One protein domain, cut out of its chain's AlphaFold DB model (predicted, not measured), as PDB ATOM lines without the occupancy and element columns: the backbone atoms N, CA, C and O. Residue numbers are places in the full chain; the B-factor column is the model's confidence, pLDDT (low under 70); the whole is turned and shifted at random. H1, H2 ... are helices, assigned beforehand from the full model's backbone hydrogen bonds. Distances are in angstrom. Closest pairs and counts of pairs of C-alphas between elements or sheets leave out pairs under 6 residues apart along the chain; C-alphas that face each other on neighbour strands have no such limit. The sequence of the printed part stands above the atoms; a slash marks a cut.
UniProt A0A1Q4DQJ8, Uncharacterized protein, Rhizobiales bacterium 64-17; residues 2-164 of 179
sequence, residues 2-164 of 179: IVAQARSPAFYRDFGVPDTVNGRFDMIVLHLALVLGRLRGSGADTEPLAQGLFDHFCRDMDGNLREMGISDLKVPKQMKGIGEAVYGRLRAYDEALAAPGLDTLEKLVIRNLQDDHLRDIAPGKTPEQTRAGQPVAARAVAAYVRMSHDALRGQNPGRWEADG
ATOM      1  N   ILE A   2       7.318 -14.479 -38.032       90.31
ATOM      2  CA  ILE A   2       8.776 -14.298 -37.813       90.31
ATOM      3  C   ILE A   2       9.590 -15.542 -38.204       90.31
ATOM      4  O   ILE A   2      10.466 -15.463 -39.056       90.31
ATOM      5  N   VAL A   3       9.267 -16.708 -37.629       90.56
ATOM      6  CA  VAL A   3       9.987 -17.963 -37.919       90.56
ATOM      7  C   VAL A   3       9.847 -18.376 -39.387       90.56
ATOM      8  O   VAL A   3      10.806 -18.857 -39.980       90.56
ATOM      9  N   ALA A   4       8.669 -18.169 -39.982       90.50
ATOM     10  CA  ALA A   4       8.433 -18.474 -41.393       90.50
ATOM     11  C   ALA A   4       9.318 -17.608 -42.302       90.50
ATOM     12  O   ALA A   4      10.013 -18.148 -43.156       90.50
ATOM     13  N   GLN A   5       9.370 -16.295 -42.048       93.44
ATOM     14  CA  GLN A   5      10.236 -15.376 -42.780       93.44
ATOM     15  C   GLN A   5      11.714 -15.725 -42.581       93.44
ATOM     16  O   GLN A   5      12.440 -15.883 -43.555       93.44
ATOM     17  N   ALA A   6      12.155 -15.942 -41.338       93.12
ATOM     18  CA  ALA A   6      13.533 -16.329 -41.027       93.12
ATOM     19  C   ALA A   6      13.969 -17.634 -41.719       93.12
ATOM     20  O   ALA A   6      15.157 -17.838 -41.957       93.12
ATOM     21  N   ARG A   7      13.022 -18.515 -42.063       91.88
ATOM     22  CA  ARG A   7      13.257 -19.770 -42.791       91.88
ATOM     23  C   ARG A   7      13.102 -19.645 -44.309       91.88
ATOM     24  O   ARG A   7      13.163 -20.665 -44.991       91.88
ATOM     25  N   SER A   8      12.918 -18.439 -44.849       92.75
ATOM     26  CA  SER A   8      12.826 -18.247 -46.297       92.75
ATOM     27  C   SER A   8      14.078 -18.803 -46.996       92.75
ATOM     28  O   SER A   8      15.194 -18.414 -46.634       92.75
ATOM     29  N   PRO A   9      13.930 -19.684 -48.008       90.12
ATOM     30  CA  PRO A   9      15.063 -20.317 -48.685       90.12
ATOM     31  C   PRO A   9      16.064 -19.331 -49.294       90.12
ATOM     32  O   PRO A   9      17.237 -19.667 -49.419       90.12
ATOM     33  N   ALA A  10      15.621 -18.120 -49.652       89.31
ATOM     34  CA  ALA A  10      16.473 -17.095 -50.252       89.31
ATOM     35  C   ALA A  10      17.659 -16.710 -49.347       89.31
ATOM     36  O   ALA A  10      18.767 -16.525 -49.841       89.31
ATOM     37  N   PHE A  11      17.482 -16.670 -48.021       90.38
ATOM     38  CA  PHE A  11      18.579 -16.334 -47.104       90.38
ATOM     39  C   PHE A  11      19.731 -17.339 -47.186       90.38
ATOM     40  O   PHE A  11      20.900 -16.959 -47.218       90.38
ATOM     41  N   TYR A  12      19.392 -18.621 -47.266       89.12
ATOM     42  CA  TYR A  12      20.365 -19.708 -47.234       89.12
ATOM     43  C   TYR A  12      20.946 -19.990 -48.621       89.12
ATOM     44  O   TYR A  12      22.144 -20.215 -48.763       89.12
ATOM     45  N   ARG A  13      20.098 -19.946 -49.655       86.75
ATOM     46  CA  ARG A  13      20.477 -20.246 -51.039       86.75
ATOM     47  C   ARG A  13      21.139 -19.064 -51.739       86.75
ATOM     48  O   ARG A  13      22.152 -19.249 -52.400       86.75
ATOM     49  N   ASP A  14      20.557 -17.875 -51.610       85.12
ATOM     50  CA  ASP A  14      20.918 -16.717 -52.432       85.12
ATOM     51  C   ASP A  14      21.845 -15.753 -51.676       85.12
ATOM     52  O   ASP A  14      22.710 -15.123 -52.281       85.12
ATOM     53  N   PHE A  15      21.702 -15.648 -50.347       86.81
ATOM     54  CA  PHE A  15      22.523 -14.753 -49.518       86.81
ATOM     55  C   PHE A  15      23.637 -15.448 -48.739       86.81
ATOM     56  O   PHE A  15      24.357 -14.771 -48.009       86.81
ATOM     57  N   GLY A  16      23.809 -16.762 -48.899       87.19
ATOM     58  CA  GLY A  16      24.922 -17.507 -48.303       87.19
ATOM     59  C   GLY A  16      24.874 -17.616 -46.778       87.19
ATOM     60  O   GLY A  16      25.901 -17.892 -46.163       87.19
ATOM     61  N   VAL A  17      23.714 -17.393 -46.147       88.12
ATOM     62  CA  VAL A  17      23.556 -17.640 -44.707       88.12
ATOM     63  C   VAL A  17      23.732 -19.141 -44.448       88.12
ATOM     64  O   VAL A  17      23.050 -19.940 -45.094       88.12
ATOM     65  N   PRO A  18      24.607 -19.562 -43.516       86.06
ATOM     66  CA  PRO A  18      24.793 -20.979 -43.224       86.06
ATOM     67  C   PRO A  18      23.478 -21.645 -42.798       86.06
ATOM     68  O   PRO A  18      22.842 -21.209 -41.839       86.06
ATOM     69  N   ASP A  19      23.076 -22.734 -43.464       86.38
ATOM     70  CA  ASP A  19      21.900 -23.519 -43.059       86.38
ATOM     71  C   ASP A  19      22.238 -24.453 -41.884       86.38
ATOM     72  O   ASP A  19      22.258 -25.679 -41.983       86.38
ATOM     73  N   THR A  20      22.579 -23.838 -40.755       83.75
ATOM     74  CA  THR A  20      22.911 -24.497 -39.491       83.75
ATOM     75  C   THR A  20      21.947 -24.045 -38.400       83.75
ATOM     76  O   THR A  20      21.200 -23.079 -38.567       83.75
ATOM     77  N   VAL A  21      21.968 -24.716 -37.243       81.62
ATOM     78  CA  VAL A  21      21.210 -24.266 -36.059       81.62
ATOM     79  C   VAL A  21      21.546 -22.811 -35.727       81.62
ATOM     80  O   VAL A  21      20.644 -22.021 -35.464       81.62
ATOM     81  N   ASN A  22      22.828 -22.452 -35.813       82.62
ATOM     82  CA  ASN A  22      23.288 -21.109 -35.513       82.62
ATOM     83  C   ASN A  22      22.832 -20.084 -36.568       82.62
ATOM     84  O   ASN A  22      22.229 -19.076 -36.217       82.62
ATOM     85  N   GLY A  23      22.990 -20.383 -37.862       86.31
ATOM     86  CA  GLY A  23      22.531 -19.469 -38.914       86.31
ATOM     87  C   GLY A  23      21.011 -19.263 -38.897       86.31
ATOM     88  O   GLY A  23      20.530 -18.136 -39.020       86.31
ATOM     89  N   ARG A  24      20.230 -20.320 -38.637       88.75
ATOM     90  CA  ARG A  24      18.774 -20.205 -38.431       88.75
ATOM     91  C   ARG A  24      18.432 -19.374 -37.195       88.75
ATOM     92  O   ARG A  24      17.490 -18.583 -37.243       88.75
ATOM     93  N   PHE A  25      19.172 -19.546 -36.100       88.44
ATOM     94  CA  PHE A  25      19.003 -18.743 -34.892       88.44
ATOM     95  C   PHE A  25      19.268 -17.263 -35.169       88.44
ATOM     96  O   PHE A  25      18.425 -16.432 -34.835       88.44
ATOM     97  N   ASP A  26      20.364 -16.926 -35.847       90.88
ATOM     98  CA  ASP A  26      20.659 -15.539 -36.203       90.88
ATOM     99  C   ASP A  26      19.568 -14.916 -37.067       90.88
ATOM    100  O   ASP A  26      19.168 -13.774 -36.822       90.88
ATOM    101  N   MET A  27      19.037 -15.664 -38.039       93.12
ATOM    102  CA  MET A  27      17.919 -15.188 -38.848       93.12
ATOM    103  C   MET A  27      16.676 -14.945 -37.992       93.12
ATOM    104  O   MET A  27      16.005 -13.932 -38.180       93.12
ATOM    105  N   ILE A  28      16.363 -15.807 -37.021       94.31
ATOM    106  CA  ILE A  28      15.245 -15.571 -36.094       94.31
ATOM    107  C   ILE A  28      15.492 -14.309 -35.263       94.31
ATOM    108  O   ILE A  28      14.605 -13.460 -35.179       94.31
ATOM    109  N   VAL A  29      16.690 -14.149 -34.692       94.31
ATOM    110  CA  VAL A  29      17.029 -12.997 -33.844       94.31
ATOM    111  C   VAL A  29      17.022 -11.691 -34.635       94.31
ATOM    112  O   VAL A  29      16.542 -10.683 -34.124       94.31
ATOM    113  N   LEU A  30      17.483 -11.698 -35.887       95.62
ATOM    114  CA  LEU A  30      17.397 -10.550 -36.794       95.62
ATOM    115  C   LEU A  30      15.943 -10.093 -36.961       95.62
ATOM    116  O   LEU A  30      15.637  -8.924 -36.746       95.62
ATOM    117  N   HIS A  31      15.028 -11.003 -37.298       96.62
ATOM    118  CA  HIS A  31      13.621 -10.643 -37.498       96.62
ATOM    119  C   HIS A  31      12.931 -10.253 -36.188       96.62
ATOM    120  O   HIS A  31      12.139  -9.310 -36.163       96.62
ATOM    121  N   LEU A  32      13.259 -10.944 -35.092       96.44
ATOM    122  CA  LEU A  32      12.792 -10.600 -33.754       96.44
ATOM    123  C   LEU A  32      13.223  -9.177 -33.370       96.44
ATOM    124  O   LEU A  32      12.409  -8.424 -32.841       96.44
ATOM    125  N   ALA A  33      14.460  -8.784 -33.689       96.19
ATOM    126  CA  ALA A  33      14.968  -7.440 -33.432       96.19
ATOM    127  C   ALA A  33      14.133  -6.364 -34.125       96.19
ATOM    128  O   ALA A  33      13.747  -5.389 -33.483       96.19
ATOM    129  N   LEU A  34      13.786  -6.575 -35.396       96.69
ATOM    130  CA  LEU A  34      12.978  -5.626 -36.164       96.69
ATOM    131  C   LEU A  34      11.570  -5.465 -35.581       96.69
ATOM    132  O   LEU A  34      11.081  -4.343 -35.437       96.69
ATOM    133  N   VAL A  35      10.926  -6.572 -35.206       96.38
ATOM    134  CA  VAL A  35       9.570  -6.542 -34.643       96.38
ATOM    135  C   VAL A  35       9.564  -5.909 -33.254       96.38
ATOM    136  O   VAL A  35       8.745  -5.031 -32.984       96.38
ATOM    137  N   LEU A  36      10.499  -6.291 -32.381       95.25
ATOM    138  CA  LEU A  36      10.597  -5.705 -31.045       95.25
ATOM    139  C   LEU A  36      10.965  -4.217 -31.102       95.25
ATOM    140  O   LEU A  36      10.402  -3.431 -30.342       95.25
ATOM    141  N   GLY A  37      11.860  -3.815 -32.008       94.06
ATOM    142  CA  GLY A  37      12.185  -2.407 -32.247       94.06
ATOM    143  C   GLY A  37      10.958  -1.609 -32.691       94.06
ATOM    144  O   GLY A  37      10.679  -0.538 -32.148       94.06
ATOM    145  N   ARG A  38      10.147  -2.168 -33.603       94.75
ATOM    146  CA  ARG A  38       8.885  -1.553 -34.034       94.75
ATOM    147  C   ARG A  38       7.893  -1.400 -32.884       94.75
ATOM    148  O   ARG A  38       7.284  -0.337 -32.781       94.75
ATOM    149  N   LEU A  39       7.735  -2.427 -32.048       93.94
ATOM    150  CA  LEU A  39       6.832  -2.397 -30.896       93.94
ATOM    151  C   LEU A  39       7.271  -1.342 -29.884       93.94
ATOM    152  O   LEU A  39       6.501  -0.431 -29.608       93.94
ATOM    153  N   ARG A  40       8.530  -1.362 -29.428       90.25
ATOM    154  CA  ARG A  40       9.051  -0.355 -28.484       90.25
ATOM    155  C   ARG A  40       8.888   1.083 -28.991       90.25
ATOM    156  O   ARG A  40       8.642   1.988 -28.203       90.25
ATOM    157  N   GLY A  41       8.988   1.296 -30.305       86.44
ATOM    158  CA  GLY A  41       8.798   2.604 -30.932       86.44
ATOM    159  C   GLY A  41       7.343   3.075 -31.090       86.44
ATOM    160  O   GLY A  41       7.148   4.173 -31.603       86.44
ATOM    161  N   SER A  42       6.324   2.288 -30.705       87.69
ATOM    162  CA  SER A  42       4.897   2.655 -30.890       87.69
ATOM    163  C   SER A  42       4.218   3.241 -29.656       87.69
ATOM    164  O   SER A  42       3.040   3.578 -29.735       87.69
ATOM    165  N   GLY A  43       4.935   3.367 -28.538       83.69
ATOM    166  CA  GLY A  43       4.391   3.855 -27.272       83.69
ATOM    167  C   GLY A  43       4.128   2.748 -26.247       83.69
ATOM    168  O   GLY A  43       4.380   1.567 -26.491       83.69
ATOM    169  N   ALA A  44       3.637   3.156 -25.073       82.06
ATOM    170  CA  ALA A  44       3.456   2.278 -23.913       82.06
ATOM    171  C   ALA A  44       2.433   1.153 -24.161       82.06
ATOM    172  O   ALA A  44       2.608   0.042 -23.674       82.06
ATOM    173  N   ASP A  45       1.417   1.395 -24.993       86.31
ATOM    174  CA  ASP A  45       0.347   0.421 -25.261       86.31
ATOM    175  C   ASP A  45       0.853  -0.863 -25.944       86.31
ATOM    176  O   ASP A  45       0.226  -1.917 -25.853       86.31
ATOM    177  N   THR A  46       2.009  -0.804 -26.610       89.81
ATOM    178  CA  THR A  46       2.635  -1.956 -27.280       89.81
ATOM    179  C   THR A  46       3.716  -2.649 -26.449       89.81
ATOM    180  O   THR A  46       4.263  -3.662 -26.886       89.81
ATOM    181  N   GLU A  47       4.030  -2.140 -25.255       89.31
ATOM    182  CA  GLU A  47       5.012  -2.745 -24.349       89.31
ATOM    183  C   GLU A  47       4.608  -4.162 -23.894       89.31
ATOM    184  O   GLU A  47       5.442  -5.067 -24.018       89.31
ATOM    185  N   PRO A  48       3.341  -4.435 -23.505       91.50
ATOM    186  CA  PRO A  48       2.913  -5.795 -23.169       91.50
ATOM    187  C   PRO A  48       3.062  -6.771 -24.342       91.50
ATOM    188  O   PRO A  48       3.424  -7.931 -24.149       91.50
ATOM    189  N   LEU A  49       2.833  -6.299 -25.573       91.38
ATOM    190  CA  LEU A  49       2.994  -7.106 -26.783       91.38
ATOM    191  C   LEU A  49       4.473  -7.417 -27.059       91.38
ATOM    192  O   LEU A  49       4.809  -8.546 -27.416       91.38
ATOM    193  N   ALA A  50       5.369  -6.446 -26.852       92.81
ATOM    194  CA  ALA A  50       6.813  -6.659 -26.969       92.81
ATOM    195  C   ALA A  50       7.319  -7.683 -25.948       92.81
ATOM    196  O   ALA A  50       8.063  -8.597 -26.310       92.81
ATOM    197  N   GLN A  51       6.883  -7.558 -24.692       92.69
ATOM    198  CA  GLN A  51       7.239  -8.499 -23.639       92.69
ATOM    199  C   GLN A  51       6.689  -9.898 -23.936       92.69
ATOM    200  O   GLN A  51       7.449 -10.862 -23.923       92.69
ATOM    201  N   GLY A  52       5.409 -10.016 -24.297       94.31
ATOM    202  CA  GLY A  52       4.793 -11.300 -24.634       94.31
ATOM    203  C   GLY A  52       5.492 -12.014 -25.797       94.31
ATOM    204  O   GLY A  52       5.690 -13.231 -25.747       94.31
ATOM    205  N   LEU A  53       5.929 -11.261 -26.814       94.06
ATOM    206  CA  LEU A  53       6.711 -11.793 -27.930       94.06
ATOM    207  C   LEU A  53       8.086 -12.307 -27.479       94.06
ATOM    208  O   LEU A  53       8.500 -13.396 -27.883       94.06
ATOM    209  N   PHE A  54       8.793 -11.546 -26.642       93.50
ATOM    210  CA  PHE A  54      10.093 -11.962 -26.118       93.50
ATOM    211  C   PHE A  54       9.978 -13.178 -25.188       93.50
ATOM    212  O   PHE A  54      10.755 -14.126 -25.307       93.50
ATOM    213  N   ASP A  55       8.970 -13.204 -24.319       94.62
ATOM    214  CA  ASP A  55       8.702 -14.327 -23.421       94.62
ATOM    215  C   ASP A  55       8.370 -15.602 -24.204       94.62
ATOM    216  O   ASP A  55       8.807 -16.693 -23.836       94.62
ATOM    217  N   HIS A  56       7.623 -15.480 -25.307       94.88
ATOM    218  CA  HIS A  56       7.367 -16.604 -26.204       94.88
ATOM    219  C   HIS A  56       8.651 -17.120 -26.851       94.88
ATOM    220  O   HIS A  56       8.896 -18.324 -26.804       94.88
ATOM    221  N   PHE A  57       9.498 -16.227 -27.368       94.00
ATOM    222  CA  PHE A  57      10.805 -16.604 -27.902       94.00
ATOM    223  C   PHE A  57      11.658 -17.350 -26.859       94.00
ATOM    224  O   PHE A  57      12.242 -18.385 -27.172       94.00
ATOM    225  N   CYS A  58      11.694 -16.878 -25.610       92.69
ATOM    226  CA  CYS A  58      12.428 -17.544 -24.534       92.69
ATOM    227  C   CYS A  58      11.891 -18.950 -24.231       92.69
ATOM    228  O   CYS A  58      12.685 -19.873 -24.059       92.69
ATOM    229  N   ARG A  59      10.562 -19.133 -24.195       94.62
ATOM    230  CA  ARG A  59       9.943 -20.459 -24.006       94.62
ATOM    231  C   ARG A  59      10.292 -21.419 -25.143       94.62
ATOM    232  O   ARG A  59      10.634 -22.566 -24.873       94.62
ATOM    233  N   ASP A  60      10.261 -20.942 -26.383       93.12
ATOM    234  CA  ASP A  60      10.613 -21.752 -27.551       93.12
ATOM    235  C   ASP A  60      12.091 -22.169 -27.516       93.12
ATOM    236  O   ASP A  60      12.425 -23.311 -27.827       93.12
ATOM    237  N   MET A  61      12.993 -21.270 -27.106       91.06
ATOM    238  CA  MET A  61      14.416 -21.599 -26.967       91.06
ATOM    239  C   MET A  61      14.677 -22.604 -25.839       91.06
ATOM    240  O   MET A  61      15.462 -23.531 -26.036       91.06
ATOM    241  N   ASP A  62      14.007 -22.465 -24.693       92.25
ATOM    242  CA  ASP A  62      14.099 -23.422 -23.582       92.25
ATOM    243  C   ASP A  62      13.644 -24.826 -24.020       92.25
ATOM    244  O   ASP A  62      14.368 -25.803 -23.811       92.25
ATOM    245  N   GLY A  63      12.508 -24.912 -24.725       91.81
ATOM    246  CA  GLY A  63      12.006 -26.156 -25.313       91.81
ATOM    247  C   GLY A  63      12.998 -26.782 -26.294       91.81
ATOM    248  O   GLY A  63      13.380 -27.939 -26.125       91.81
ATOM    249  N   ASN A  64      13.507 -25.997 -27.250       88.94
ATOM    250  CA  ASN A  64      14.486 -26.468 -28.234       88.94
ATOM    251  C   ASN A  64      15.764 -27.015 -27.574       88.94
ATOM    252  O   ASN A  64      16.308 -28.022 -28.022       88.94
ATOM    253  N   LEU A  65      16.263 -26.378 -26.507       88.38
ATOM    254  CA  LEU A  65      17.435 -26.872 -25.775       88.38
ATOM    255  C   LEU A  65      17.178 -28.262 -25.180       88.38
ATOM    256  O   LEU A  65      18.025 -29.150 -25.305       88.38
ATOM    257  N   ARG A  66      16.012 -28.468 -24.564       91.50
ATOM    258  CA  ARG A  66      15.633 -29.766 -23.984       91.50
ATOM    259  C   ARG A  66      15.439 -30.829 -25.058       91.50
ATOM    260  O   ARG A  66      15.917 -31.948 -24.891       91.50
ATOM    261  N   GLU A  67      14.820 -30.472 -26.180       90.31
ATOM    262  CA  GLU A  67      14.665 -31.358 -27.342       90.31
ATOM    263  C   GLU A  67      16.017 -31.769 -27.948       90.31
ATOM    264  O   GLU A  67      16.180 -32.902 -28.397       90.31
ATOM    265  N   MET A  68      17.025 -30.894 -27.887       84.25
ATOM    266  CA  MET A  68      18.410 -31.205 -28.266       84.25
ATOM    267  C   MET A  68      19.168 -32.046 -27.218       84.25
ATOM    268  O   MET A  68      20.369 -32.279 -27.365       84.25
ATOM    269  N   GLY A  69      18.498 -32.512 -26.159       86.81
ATOM    270  CA  GLY A  69      19.088 -33.362 -25.122       86.81
ATOM    271  C   GLY A  69      19.938 -32.608 -24.096       86.81
ATOM    272  O   GLY A  69      20.715 -33.225 -23.361       86.81
ATOM    273  N   ILE A  70      19.822 -31.278 -24.020       87.12
ATOM    274  CA  ILE A  70      20.475 -30.499 -22.964       87.12
ATOM    275  C   ILE A  70      19.773 -30.791 -21.637       87.12
ATOM    276  O   ILE A  70      18.583 -30.542 -21.479       87.12
ATOM    277  N   SER A  71      20.535 -31.304 -20.667       90.38
ATOM    278  CA  SER A  71      20.038 -31.590 -19.316       90.38
ATOM    279  C   SER A  71      19.405 -30.356 -18.670       90.38
ATOM    280  O   SER A  71      19.994 -29.275 -18.711       90.38
ATOM    281  N   ASP A  72      18.287 -30.554 -17.966       92.75
ATOM    282  CA  ASP A  72      17.577 -29.526 -17.192       92.75
ATOM    283  C   ASP A  72      18.490 -28.720 -16.255       92.75
ATOM    284  O   ASP A  72      18.275 -27.529 -16.052       92.75
ATOM    285  N   LEU A  73      19.557 -29.335 -15.732       92.88
ATOM    286  CA  LEU A  73      20.545 -28.663 -14.879       92.88
ATOM    287  C   LEU A  73      21.418 -27.652 -15.645       92.88
ATOM    288  O   LEU A  73      21.957 -26.718 -15.054       92.88
ATOM    289  N   LYS A  74      21.590 -27.839 -16.959       89.31
ATOM    290  CA  LYS A  74      22.384 -26.971 -17.841       89.31
ATOM    291  C   LYS A  74      21.533 -25.939 -18.583       89.31
ATOM    292  O   LYS A  74      22.081 -24.906 -18.964       89.31
ATOM    293  N   VAL A  75      20.230 -26.179 -18.761       92.00
ATOM    294  CA  VAL A  75      19.322 -25.274 -19.491       92.00
ATOM    295  C   VAL A  75      19.374 -23.829 -18.969       92.00
ATOM    296  O   VAL A  75      19.589 -22.943 -19.792       92.00
ATOM    297  N   PRO A  76      19.316 -23.539 -17.649       93.12
ATOM    298  CA  PRO A  76      19.378 -22.158 -17.159       93.12
ATOM    299  C   PRO A  76      20.660 -21.419 -17.567       93.12
ATOM    300  O   PRO A  76      20.622 -20.241 -17.924       93.12
ATOM    301  N   LYS A  77      21.804 -22.118 -17.562       90.62
ATOM    302  CA  LYS A  77      23.088 -21.552 -17.998       90.62
ATOM    303  C   LYS A  77      23.068 -21.230 -19.493       90.62
ATOM    304  O   LYS A  77      23.552 -20.170 -19.881       90.62
ATOM    305  N   GLN A  78      22.499 -22.115 -20.309       88.12
ATOM    306  CA  GLN A  78      22.402 -21.895 -21.751       88.12
ATOM    307  C   GLN A  78      21.409 -20.788 -22.099       88.12
ATOM    308  O   GLN A  78      21.733 -19.911 -22.897       88.12
ATOM    309  N   MET A  79      20.257 -20.744 -21.429       91.38
ATOM    310  CA  MET A  79      19.289 -19.659 -21.579       91.38
ATOM    311  C   MET A  79      19.881 -18.296 -21.215       91.38
ATOM    312  O   MET A  79      19.595 -17.311 -21.893       91.38
ATOM    313  N   LYS A  80      20.765 -18.229 -20.210       89.75
ATOM    314  CA  LYS A  80      21.506 -17.001 -19.899       89.75
ATOM    315  C   LYS A  80      22.387 -16.551 -21.073       89.75
ATOM    316  O   LYS A  80      22.324 -15.385 -21.453       89.75
ATOM    317  N   GLY A  81      23.152 -17.468 -21.670       86.81
ATOM    318  CA  GLY A  81      23.989 -17.167 -22.838       86.81
ATOM    319  C   GLY A  81      23.175 -16.727 -24.061       86.81
ATOM    320  O   GLY A  81      23.526 -15.745 -24.715       86.81
ATOM    321  N   ILE A  82      22.041 -17.388 -24.327       88.12
ATOM    322  CA  ILE A  82      21.091 -16.981 -25.377       88.12
ATOM    323  C   ILE A  82      20.583 -15.565 -25.104       88.12
ATOM    324  O   ILE A  82      20.598 -14.728 -26.004       88.12
ATOM    325  N   GLY A  83      20.174 -15.278 -23.866       88.75
ATOM    326  CA  GLY A  83      19.716 -13.952 -23.464       88.75
ATOM    327  C   GLY A  83      20.764 -12.873 -23.738       88.75
ATOM    328  O   GLY A  83      20.466 -11.891 -24.414       88.75
ATOM    329  N   GLU A  84      22.000 -13.068 -23.278       87.50
ATOM    330  CA  GLU A  84      23.111 -12.130 -23.496       87.50
ATOM    331  C   GLU A  84      23.373 -11.880 -24.992       87.50
ATOM    332  O   GLU A  84      23.474 -10.724 -25.422       87.50
ATOM    333  N   ALA A  85      23.401 -12.946 -25.799       86.31
ATOM    334  CA  ALA A  85      23.588 -12.858 -27.245       86.31
ATOM    335  C   ALA A  85      22.446 -12.086 -27.931       86.31
ATOM    336  O   ALA A  85      22.687 -11.230 -28.787       86.31
ATOM    337  N   VAL A  86      21.197 -12.345 -27.536       90.12
ATOM    338  CA  VAL A  86      20.018 -11.670 -28.092       90.12
ATOM    339  C   VAL A  86      20.010 -10.196 -27.708       90.12
ATOM    340  O   VAL A  86      19.948  -9.353 -28.597       90.12
ATOM    341  N   TYR A  87      20.154  -9.847 -26.427       89.50
ATOM    342  CA  TYR A  87      20.153  -8.444 -25.990       89.50
ATOM    343  C   TYR A  87      21.283  -7.622 -26.621       89.50
ATOM    344  O   TYR A  87      21.076  -6.461 -26.987       89.50
ATOM    345  N   GLY A  88      22.472  -8.209 -26.786       89.94
ATOM    346  CA  GLY A  88      23.573  -7.576 -27.514       89.94
ATOM    347  C   GLY A  88      23.204  -7.250 -28.964       89.94
ATOM    348  O   GLY A  88      23.487  -6.154 -29.446       89.94
ATOM    349  N   ARG A  89      22.515  -8.168 -29.648       91.62
ATOM    350  CA  ARG A  89      22.052  -7.969 -31.026       91.62
ATOM    351  C   ARG A  89      20.914  -6.980 -31.152       91.62
ATOM    352  O   ARG A  89      20.965  -6.173 -32.069       91.62
ATOM    353  N   LEU A  90      19.925  -7.030 -30.260       92.44
ATOM    354  CA  LEU A  90      18.803  -6.088 -30.271       92.44
ATOM    355  C   LEU A  90      19.327  -4.646 -30.272       92.44
ATOM    356  O   LEU A  90      18.975  -3.870 -31.155       92.44
ATOM    357  N   ARG A  91      20.253  -4.331 -29.356       92.75
ATOM    358  CA  ARG A  91      20.892  -3.008 -29.287       92.75
ATOM    359  C   ARG A  91      21.695  -2.677 -30.542       92.75
ATOM    360  O   ARG A  91      21.551  -1.592 -31.089       92.75
ATOM    361  N   ALA A  92      22.500  -3.621 -31.027       94.69
ATOM    362  CA  ALA A  92      23.323  -3.391 -32.209       94.69
ATOM    363  C   ALA A  92      22.484  -3.140 -33.477       94.69
ATOM    364  O   ALA A  92      22.868  -2.314 -34.302       94.69
ATOM    365  N   TYR A  93      21.344  -3.822 -33.638       95.69
ATOM    366  CA  TYR A  93      20.414  -3.553 -34.737       95.69
ATOM    367  C   TYR A  93      19.759  -2.179 -34.600       95.69
ATOM    368  O   TYR A  93      19.723  -1.457 -35.592       95.69
ATOM    369  N   ASP A  94      19.305  -1.795 -33.402       94.06
ATOM    370  CA  ASP A  94      18.736  -0.461 -33.156       94.06
ATOM    371  C   ASP A  94      19.751   0.646 -33.524       94.06
ATOM    372  O   ASP A  94      19.427   1.573 -34.269       94.06
ATOM    373  N   GLU A  95      21.009   0.512 -33.089       95.12
ATOM    374  CA  GLU A  95      22.100   1.443 -33.416       95.12
ATOM    375  C   GLU A  95      22.409   1.482 -34.923       95.12
ATOM    376  O   GLU A  95      22.539   2.555 -35.517       95.12
ATOM    377  N   ALA A  96      22.503   0.318 -35.570       96.81
ATOM    378  CA  ALA A  96      22.802   0.232 -36.996       96.81
ATOM    379  C   ALA A  96      21.659   0.767 -37.874       96.81
ATOM    380  O   ALA A  96      21.917   1.361 -38.921       96.81
ATOM    381  N   LEU A  97      20.405   0.598 -37.446       96.25
ATOM    382  CA  LEU A  97      19.229   1.160 -38.110       96.25
ATOM    383  C   LEU A  97      19.125   2.678 -37.917       96.25
ATOM    384  O   LEU A  97      18.620   3.357 -38.808       96.25
ATOM    385  N   ALA A  98      19.628   3.235 -36.815       95.00
ATOM    386  CA  ALA A  98      19.696   4.685 -36.632       95.00
ATOM    387  C   ALA A  98      20.772   5.352 -37.513       95.00
ATOM    388  O   ALA A  98      20.658   6.532 -37.845       95.00
ATOM    389  N   ALA A  99      21.805   4.607 -37.918       95.75
ATOM    390  CA  ALA A  99      22.853   5.112 -38.801       95.75
ATOM    391  C   ALA A  99      22.354   5.298 -40.254       95.75
ATOM    392  O   ALA A  99      21.544   4.498 -40.740       95.75
ATOM    393  N   PRO A 100      22.852   6.315 -40.983       92.62
ATOM    394  CA  PRO A 100      22.519   6.518 -42.390       92.62
ATOM    395  C   PRO A 100      23.165   5.455 -43.289       92.62
ATOM    396  O   PRO A 100      24.249   4.942 -43.010       92.62
ATOM    397  N   GLY A 101      22.512   5.161 -44.415       94.19
ATOM    398  CA  GLY A 101      23.011   4.199 -45.397       94.19
ATOM    399  C   GLY A 101      22.965   2.748 -44.906       94.19
ATOM    400  O   GLY A 101      22.145   2.381 -44.060       94.19
ATOM    401  N   LEU A 102      23.819   1.907 -45.493       96.19
ATOM    402  CA  LEU A 102      23.841   0.458 -45.248       96.19
ATOM    403  C   LEU A 102      25.152  -0.041 -44.626       96.19
ATOM    404  O   LEU A 102      25.211  -1.188 -44.204       96.19
ATOM    405  N   ASP A 103      26.191   0.789 -44.526       96.19
ATOM    406  CA  ASP A 103      27.542   0.328 -44.173       96.19
ATOM    407  C   ASP A 103      27.625  -0.215 -42.739       96.19
ATOM    408  O   ASP A 103      28.259  -1.241 -42.486       96.19
ATOM    409  N   THR A 104      26.954   0.437 -41.784       96.50
ATOM    410  CA  THR A 104      26.887  -0.037 -40.393       96.50
ATOM    411  C   THR A 104      26.083  -1.335 -40.281       96.50
ATOM    412  O   THR A 104      26.492  -2.248 -39.565       96.50
ATOM    413  N   LEU A 105      24.978  -1.451 -41.026       95.75
ATOM    414  CA  LEU A 105      24.169  -2.673 -41.085       95.75
ATOM    415  C   LEU A 105      24.942  -3.829 -41.719       95.75
ATOM    416  O   LEU A 105      24.895  -4.944 -41.217       95.75
ATOM    417  N   GLU A 106      25.686  -3.570 -42.786       94.31
ATOM    418  CA  GLU A 106      26.506  -4.569 -43.460       94.31
ATOM    419  C   GLU A 106      27.595  -5.118 -42.535       94.31
ATOM    420  O   GLU A 106      27.725  -6.332 -42.397       94.31
ATOM    421  N   LYS A 107      28.314  -4.244 -41.819       93.56
ATOM    422  CA  LYS A 107      29.292  -4.664 -40.802       93.56
ATOM    423  C   LYS A 107      28.647  -5.500 -39.697       93.56
ATOM    424  O   LYS A 107      29.221  -6.497 -39.263       93.56
ATOM    425  N   LEU A 108      27.454  -5.107 -39.249       93.69
ATOM    426  CA  LEU A 108      26.694  -5.852 -38.248       93.69
ATOM    427  C   LEU A 108      26.292  -7.243 -38.755       93.69
ATOM    428  O   LEU A 108      26.405  -8.218 -38.014       93.69
ATOM    429  N   VAL A 109      25.840  -7.339 -40.005       92.12
ATOM    430  CA  VAL A 109      25.471  -8.601 -40.651       92.12
ATOM    431  C   VAL A 109      26.680  -9.518 -40.788       92.12
ATOM    432  O   VAL A 109      26.575 -10.684 -40.429       92.12
ATOM    433  N   ILE A 110      27.822  -9.001 -41.254       88.94
ATOM    434  CA  ILE A 110      29.087  -9.750 -41.342       88.94
ATOM    435  C   ILE A 110      29.412 -10.362 -39.981       88.94
ATOM    436  O   ILE A 110      29.527 -11.576 -39.867       88.94
ATOM    437  N   ARG A 111      29.451  -9.529 -38.935       87.56
ATOM    438  CA  ARG A 111      29.743  -9.971 -37.567       87.56
ATOM    439  C   ARG A 111      28.759 -11.030 -37.071       87.56
ATOM    440  O   ARG A 111      29.152 -11.973 -36.405       87.56
ATOM    441  N   ASN A 112      27.465 -10.855 -37.322       87.00
ATOM    442  CA  ASN A 112      26.459 -11.723 -36.715       87.00
ATOM    443  C   ASN A 112      26.245 -13.028 -37.487       87.00
ATOM    444  O   ASN A 112      26.045 -14.037 -36.834       87.00
ATOM    445  N   LEU A 113      26.259 -13.005 -38.825       83.62
ATOM    446  CA  LEU A 113      25.879 -14.155 -39.664       83.62
ATOM    447  C   LEU A 113      27.068 -15.004 -40.126       83.62
ATOM    448  O   LEU A 113      26.859 -16.086 -40.673       83.62
ATOM    449  N   GLN A 114      28.298 -14.511 -39.966       70.38
ATOM    450  CA  GLN A 114      29.502 -15.274 -40.302       70.38
ATOM    451  C   GLN A 114      30.150 -15.917 -39.068       70.38
ATOM    452  O   GLN A 114      30.821 -16.938 -39.213       70.38
ATOM    453  N   ASP A 115      29.912 -15.375 -37.867       67.69
ATOM    454  CA  ASP A 115      30.557 -15.850 -36.641       67.69
ATOM    455  C   ASP A 115      29.723 -16.906 -35.896       67.69
ATOM    456  O   ASP A 115      28.536 -16.736 -35.586       67.69
ATOM    457  N   ASP A 116      30.392 -17.998 -35.519       65.31
ATOM    458  CA  ASP A 116      29.799 -19.108 -34.774       65.31
ATOM    459  C   ASP A 116      29.682 -18.825 -33.265       65.31
ATOM    460  O   ASP A 116      30.395 -19.378 -32.430       65.31
ATOM    461  N   HIS A 117      28.799 -17.901 -32.904       65.38
ATOM    462  CA  HIS A 117      28.667 -17.377 -31.544       65.38
ATOM    463  C   HIS A 117      27.804 -18.250 -30.603       65.38
ATOM    464  O   HIS A 117      27.779 -17.993 -29.400       65.38
ATOM    465  N   LEU A 118      27.092 -19.266 -31.114       64.62
ATOM    466  CA  LEU A 118      26.375 -20.263 -30.296       64.62
ATOM    467  C   LEU A 118      27.178 -21.549 -30.056       64.62
ATOM    468  O   LEU A 118      26.648 -22.487 -29.454       64.62
ATOM    469  N   ARG A 119      28.443 -21.600 -30.484       61.66
ATOM    470  CA  ARG A 119      29.312 -22.784 -30.405       61.66
ATOM    471  C   ARG A 119      29.348 -23.452 -29.025       61.66
ATOM    472  O   ARG A 119      29.396 -24.677 -28.936       61.66
ATOM    473  N   ASP A 120      29.282 -22.660 -27.957       58.06
ATOM    474  CA  ASP A 120      29.332 -23.149 -26.571       58.06
ATOM    475  C   ASP A 120      27.940 -23.450 -25.970       58.06
ATOM    476  O   ASP A 120      27.828 -24.035 -24.886       58.06
ATOM    477  N   ILE A 121      26.870 -23.051 -26.668       59.97
ATOM    478  CA  ILE A 121      25.484 -23.083 -26.183       59.97
ATOM    479  C   ILE A 121      24.723 -24.295 -26.722       59.97
ATOM    480  O   ILE A 121      24.057 -24.999 -25.959       59.97
ATOM    481  N   ALA A 122      24.863 -24.572 -28.017       54.53
ATOM    482  CA  ALA A 122      24.311 -25.751 -28.665       54.53
ATOM    483  C   ALA A 122      25.477 -26.574 -29.228       54.53
ATOM    484  O   ALA A 122      26.110 -26.120 -30.180       54.53
ATOM    485  N   PRO A 123      25.788 -27.765 -28.679       48.81
ATOM    486  CA  PRO A 123      26.794 -28.649 -29.251       48.81
ATOM    487  C   PRO A 123      26.283 -29.214 -30.588       48.81
ATOM    488  O   PRO A 123      25.800 -30.338 -30.680       48.81
ATOM    489  N   GLY A 124      26.362 -28.397 -31.636       45.34
ATOM    490  CA  GLY A 124      26.385 -28.825 -33.025       45.34
ATOM    491  C   GLY A 124      27.795 -29.297 -33.375       45.34
ATOM    492  O   GLY A 124      28.770 -28.874 -32.764       45.34
ATOM    493  N   LYS A 125      27.894 -30.243 -34.305       40.91
ATOM    494  CA  LYS A 125      29.099 -31.016 -34.642       40.91
ATOM    495  C   LYS A 125      30.343 -30.165 -34.976       40.91
ATOM    496  O   LYS A 125      30.271 -28.970 -35.218       40.91
ATOM    497  N   THR A 126      31.481 -30.863 -34.973       38.25
ATOM    498  CA  THR A 126      32.884 -30.449 -35.158       38.25
ATOM    499  C   THR A 126      33.165 -29.285 -36.136       38.25
ATOM    500  O   THR A 126      32.417 -29.084 -37.090       38.25
ATOM    501  N   PRO A 127      34.331 -28.603 -36.000       43.75
ATOM    502  CA  PRO A 127      34.792 -27.477 -36.847       43.75
ATOM    503  C   PRO A 127      34.880 -27.747 -38.363       43.75
ATOM    504  O   PRO A 127      35.275 -26.882 -39.140       43.75
ATOM    505  N   GLU A 128      34.575 -28.968 -38.784       40.56
ATOM    506  CA  GLU A 128      34.662 -29.451 -40.156       40.56
ATOM    507  C   GLU A 128      33.527 -28.907 -41.044       40.56
ATOM    508  O   GLU A 128      33.690 -28.819 -42.255       40.56
ATOM    509  N   GLN A 129      32.417 -28.439 -40.454       47.25
ATOM    510  CA  GLN A 129      31.321 -27.768 -41.179       47.25
ATOM    511  C   GLN A 129      31.534 -26.251 -41.340       47.25
ATOM    512  O   GLN A 129      30.750 -25.581 -42.007       47.25
ATOM    513  N   THR A 130      32.602 -25.698 -40.752       45.19
ATOM    514  CA  THR A 130      32.915 -24.259 -40.745       45.19
ATOM    515  C   THR A 130      33.774 -23.817 -41.943       45.19
ATOM    516  O   THR A 130      34.295 -22.704 -41.944       45.19
ATOM    517  N   ARG A 131      33.971 -24.651 -42.978       45.12
ATOM    518  CA  ARG A 131      34.827 -24.302 -44.130       45.12
ATOM    519  C   ARG A 131      34.098 -24.332 -45.478       45.12
ATOM    520  O   ARG A 131      33.614 -25.370 -45.911       45.12
ATOM    521  N   ALA A 132      34.158 -23.171 -46.140       46.25
ATOM    522  CA  ALA A 132      33.791 -22.859 -47.527       46.25
ATOM    523  C   ALA A 132      32.288 -22.789 -47.867       46.25
ATOM    524  O   ALA A 132      31.859 -23.254 -48.918       46.25
ATOM    525  N   GLY A 133      31.489 -22.137 -47.016       54.44
ATOM    526  CA  GLY A 133      30.235 -21.531 -47.476       54.44
ATOM    527  C   GLY A 133      30.528 -20.297 -48.336       54.44
ATOM    528  O   GLY A 133      31.505 -19.587 -48.086       54.44
ATOM    529  N   GLN A 134      29.709 -20.049 -49.360       59.94
ATOM    530  CA  GLN A 134      29.741 -18.798 -50.121       59.94
ATOM    531  C   GLN A 134      29.687 -17.614 -49.137       59.94
ATOM    532  O   GLN A 134      28.895 -17.668 -48.194       59.94
ATOM    533  N   PRO A 135      30.531 -16.575 -49.290       74.44
ATOM    534  CA  PRO A 135      30.511 -15.444 -48.374       74.44
ATOM    535  C   PRO A 135      29.106 -14.849 -48.324       74.44
ATOM    536  O   PRO A 135      28.492 -14.626 -49.371       74.44
ATOM    537  N   VAL A 136      28.611 -14.606 -47.105       82.81
ATOM    538  CA  VAL A 136      27.291 -14.003 -46.898       82.81
ATOM    539  C   VAL A 136      27.207 -12.723 -47.723       82.81
ATOM    540  O   VAL A 136      28.092 -11.866 -47.622       82.81
ATOM    541  N   ALA A 137      26.141 -12.571 -48.509       90.38
ATOM    542  CA  ALA A 137      25.846 -11.363 -49.272       90.38
ATOM    543  C   ALA A 137      25.406 -10.235 -48.320       90.38
ATOM    544  O   ALA A 137      24.253  -9.801 -48.314       90.38
ATOM    545  N   ALA A 138      26.325  -9.776 -47.466       90.75
ATOM    546  CA  ALA A 138      26.017  -8.951 -46.305       90.75
ATOM    547  C   ALA A 138      25.358  -7.621 -46.680       90.75
ATOM    548  O   ALA A 138      24.418  -7.196 -46.012       90.75
ATOM    549  N   ARG A 139      25.781  -7.011 -47.793       92.19
ATOM    550  CA  ARG A 139      25.139  -5.821 -48.362       92.19
ATOM    551  C   ARG A 139      23.666  -6.055 -48.706       92.19
ATOM    552  O   ARG A 139      22.830  -5.206 -48.408       92.19
ATOM    553  N   ALA A 140      23.343  -7.197 -49.316       92.12
ATOM    554  CA  ALA A 140      21.977  -7.540 -49.709       92.12
ATOM    555  C   ALA A 140      21.097  -7.805 -48.480       92.12
ATOM    556  O   ALA A 140      19.983  -7.292 -48.391       92.12
ATOM    557  N   VAL A 141      21.627  -8.521 -47.485       93.19
ATOM    558  CA  VAL A 141      20.941  -8.724 -46.201       93.19
ATOM    559  C   VAL A 141      20.749  -7.393 -45.462       93.19
ATOM    560  O   VAL A 141      19.679  -7.148 -44.917       93.19
ATOM    561  N   ALA A 142      21.735  -6.493 -45.472       95.00
ATOM    562  CA  ALA A 142      21.609  -5.161 -44.881       95.00
ATOM    563  C   ALA A 142      20.514  -4.327 -45.566       95.00
ATOM    564  O   ALA A 142      19.715  -3.678 -44.886       95.00
ATOM    565  N   ALA A 143      20.433  -4.379 -46.901       95.00
ATOM    566  CA  ALA A 143      19.355  -3.750 -47.660       95.00
ATOM    567  C   ALA A 143      17.986  -4.347 -47.291       95.00
ATOM    568  O   ALA A 143      17.054  -3.601 -46.998       95.00
ATOM    569  N   TYR A 144      17.888  -5.676 -47.205       95.69
ATOM    570  CA  TYR A 144      16.686  -6.370 -46.741       95.69
ATOM    571  C   TYR A 144      16.254  -5.926 -45.335       95.69
ATOM    572  O   TYR A 144      15.072  -5.663 -45.102       95.69
ATOM    573  N   VAL A 145      17.203  -5.816 -44.400       96.31
ATOM    574  CA  VAL A 145      16.947  -5.368 -43.024       96.31
ATOM    575  C   VAL A 145      16.368  -3.955 -43.021       96.31
ATOM    576  O   VAL A 145      15.361  -3.716 -42.357       96.31
ATOM    577  N   ARG A 146      16.952  -3.036 -43.802       96.44
ATOM    578  CA  ARG A 146      16.448  -1.664 -43.953       96.44
ATOM    579  C   ARG A 146      15.029  -1.646 -44.525       96.44
ATOM    580  O   ARG A 146      14.144  -1.050 -43.923       96.44
ATOM    581  N   MET A 147      14.801  -2.343 -45.637       95.44
ATOM    582  CA  MET A 147      13.486  -2.406 -46.285       95.44
ATOM    583  C   MET A 147      12.421  -2.997 -45.357       95.44
ATOM    584  O   MET A 147      11.313  -2.479 -45.274       95.44
ATOM    585  N   SER A 148      12.759  -4.058 -44.622       96.69
ATOM    586  CA  SER A 148      11.854  -4.688 -43.658       96.69
ATOM    587  C   SER A 148      11.547  -3.781 -42.473       96.69
ATOM    588  O   SER A 148      10.401  -3.703 -42.043       96.69
ATOM    589  N   HIS A 149      12.550  -3.069 -41.955       96.38
ATOM    590  CA  HIS A 149      12.344  -2.058 -40.925       96.38
ATOM    591  C   HIS A 149      11.366  -0.973 -41.397       96.38
ATOM    592  O   HIS A 149      10.417  -0.646 -40.684       96.38
ATOM    593  N   ASP A 150      11.540  -0.466 -42.616       94.69
ATOM    594  CA  ASP A 150      10.681   0.580 -43.171       94.69
ATOM    595  C   ASP A 150       9.257   0.063 -43.450       94.69
ATOM    596  O   ASP A 150       8.278   0.736 -43.117       94.69
ATOM    597  N   ALA A 151       9.118  -1.174 -43.941       94.69
ATOM    598  CA  ALA A 151       7.827  -1.841 -44.107       94.69
ATOM    599  C   ALA A 151       7.084  -2.011 -42.771       94.69
ATOM    600  O   ALA A 151       5.876  -1.779 -42.695       94.69
ATOM    601  N   LEU A 152       7.791  -2.378 -41.698       95.31
ATOM    602  CA  LEU A 152       7.211  -2.507 -40.357       95.31
ATOM    603  C   LEU A 152       6.792  -1.151 -39.779       95.31
ATOM    604  O   LEU A 152       5.765  -1.065 -39.104       95.31
ATOM    605  N   ARG A 153       7.543  -0.076 -40.054       92.94
ATOM    606  CA  ARG A 153       7.174   1.290 -39.641       92.94
ATOM    607  C   ARG A 153       5.860   1.756 -40.259       92.94
ATOM    608  O   ARG A 153       5.129   2.489 -39.601       92.94
ATOM    609  N   GLY A 154       5.551   1.308 -41.476       91.00
ATOM    610  CA  GLY A 154       4.275   1.579 -42.142       91.00
ATOM    611  C   GLY A 154       3.077   0.808 -41.572       91.00
ATOM    612  O   GLY A 154       1.940   1.131 -41.903       91.00
ATOM    613  N   GLN A 155       3.301  -0.194 -40.717       92.75
ATOM    614  CA  GLN A 155       2.241  -1.029 -40.145       92.75
ATOM    615  C   GLN A 155       1.809  -0.539 -38.759       92.75
ATOM    616  O   GLN A 155       2.607   0.035 -38.012       92.75
ATOM    617  N   ASN A 156       0.552  -0.805 -38.391       91.06
ATOM    618  CA  ASN A 156       0.021  -0.561 -37.050       91.06
ATOM    619  C   ASN A 156       0.091  -1.852 -36.209       91.06
ATOM    620  O   ASN A 156      -0.674  -2.778 -36.491       91.06
ATOM    621  N   PRO A 157       0.928  -1.917 -35.156       91.62
ATOM    622  CA  PRO A 157       1.049  -3.118 -34.338       91.62
ATOM    623  C   PRO A 157      -0.243  -3.546 -33.648       91.62
ATOM    624  O   PRO A 157      -0.471  -4.741 -33.492       91.62
ATOM    625  N   GLY A 158      -1.129  -2.600 -33.316       88.56
ATOM    626  CA  GLY A 158      -2.443  -2.904 -32.746       88.56
ATOM    627  C   GLY A 158      -3.375  -3.666 -33.697       88.56
ATOM    628  O   GLY A 158      -4.427  -4.128 -33.273       88.56
ATOM    629  N   ARG A 159      -3.007  -3.812 -34.979       89.81
ATOM    630  CA  ARG A 159      -3.757  -4.592 -35.974       89.81
ATOM    631  C   ARG A 159      -3.051  -5.866 -36.429       89.81
ATOM    632  O   ARG A 159      -3.617  -6.590 -37.239       89.81
ATOM    633  N   TRP A 160      -1.860  -6.184 -35.922       90.38
ATOM    634  CA  TRP A 160      -1.090  -7.340 -36.401       90.38
ATOM    635  C   TRP A 160      -1.761  -8.695 -36.174       90.38
ATOM    636  O   TRP A 160      -1.490  -9.623 -36.930       90.38
ATOM    637  N   GLU A 161      -2.649  -8.819 -35.188       86.81
ATOM    638  CA  GLU A 161      -3.452 -10.038 -35.023       86.81
ATOM    639  C   GLU A 161      -4.410 -10.266 -36.200       86.81
ATOM    640  O   GLU A 161      -4.613 -11.405 -36.611       86.81
ATOM    641  N   ALA A 162      -4.967  -9.192 -36.765       87.94
ATOM    642  CA  ALA A 162      -5.921  -9.254 -37.870       87.94
ATOM    643  C   ALA A 162      -5.240  -9.196 -39.245       87.94
ATOM    644  O   ALA A 162      -5.597  -9.945 -40.151       87.94
ATOM    645  N   ASP A 163      -4.256  -8.310 -39.396       88.69
ATOM    646  CA  ASP A 163      -3.640  -7.975 -40.683       88.69
ATOM    647  C   ASP A 163      -2.362  -8.790 -40.951       88.69
ATOM    648  O   ASP A 163      -1.870  -8.840 -42.078       88.69
ATOM    649  N   GLY A 164      -1.817  -9.436 -39.919       87.44
ATOM    650  CA  GLY A 164      -0.517 -10.093 -39.968       87.44
ATOM    651  C   GLY A 164       0.661  -9.115 -39.899       87.44
ATOM    652  O   GLY A 164       0.509  -7.895 -39.868       87.44
TER     653      GLY A 164
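Overview. This is residues 2 to 164 of the 179 residues of an uncharacterized protein of Rhizobiales bacterium 64-17 (UniProt A0A1Q4DQJ8). A core helix, H3, runs through the middle, with the long H4 beside it, the long H5 crossing it and the shorter H6 following, an up-and-down bundle of four, each helix running against the one before, its packing part aligned, part crossed. H7 packs on H3 and H6, little H1 packs on H3, H2 and H8 lie at the rim, and a long loop, residues 115 to 137, joins H6 to H7. The printed part has 163 residues with eight named helices, H1 to H8 in order, and no named strand: all helix, compact, radius of gyration of the C-alphas 16.1 A, spans 44 by 36 by 26 A.

Arrangement. H4, residues 44 to 67, and H5, residues 75 to 98, form a hairpin at a steep tilt of 43 degrees, closest at the C-alphas of Asp 62 and Met 79, 6.7 A apart. The hub H3, residues 21 to 40, touches five helices, among them H5 at 57 degrees, a steep tilt, with C-alphas Ala 33 and Leu 90 closest at 5.2 A. H6, residues 103 to 114, touches H7, residues 138 to 153, closest at C-alphas Glu 106 and Ala 142, 5.1 A. H1, residues 2 to 6, touches H3, closest at C-alphas Ala 6 and Met 27, 5.0 A. H2, residues 9 to 13, is near H3; H8, residues 157 to 163, is close to H4 but not clearly touching. Every O i to N i+4 pair is within hydrogen-bond range in H1, H2, H3, H5, H6 and H7, against 18 of 20 in H4 and 1 of 3 in H8, where 2 of 4 O i to N i+3 pairs are.

Along the chain. H4 measures 35.6 A, H5 34.5 A, H3 27.9 A and H7 22.5 A. C-alpha 2 stands at (8.776, -14.298, -37.813), C-alpha 163 at (-3.640, -7.975, -40.683).

Size, cuts and confidence. C-alphas Asp 45 and Glu 128, 47.9 A, are farthest apart. The printed part has no cut; the H6 to H7 link is long, and pLDDT is under 70 in residues 115 to 134.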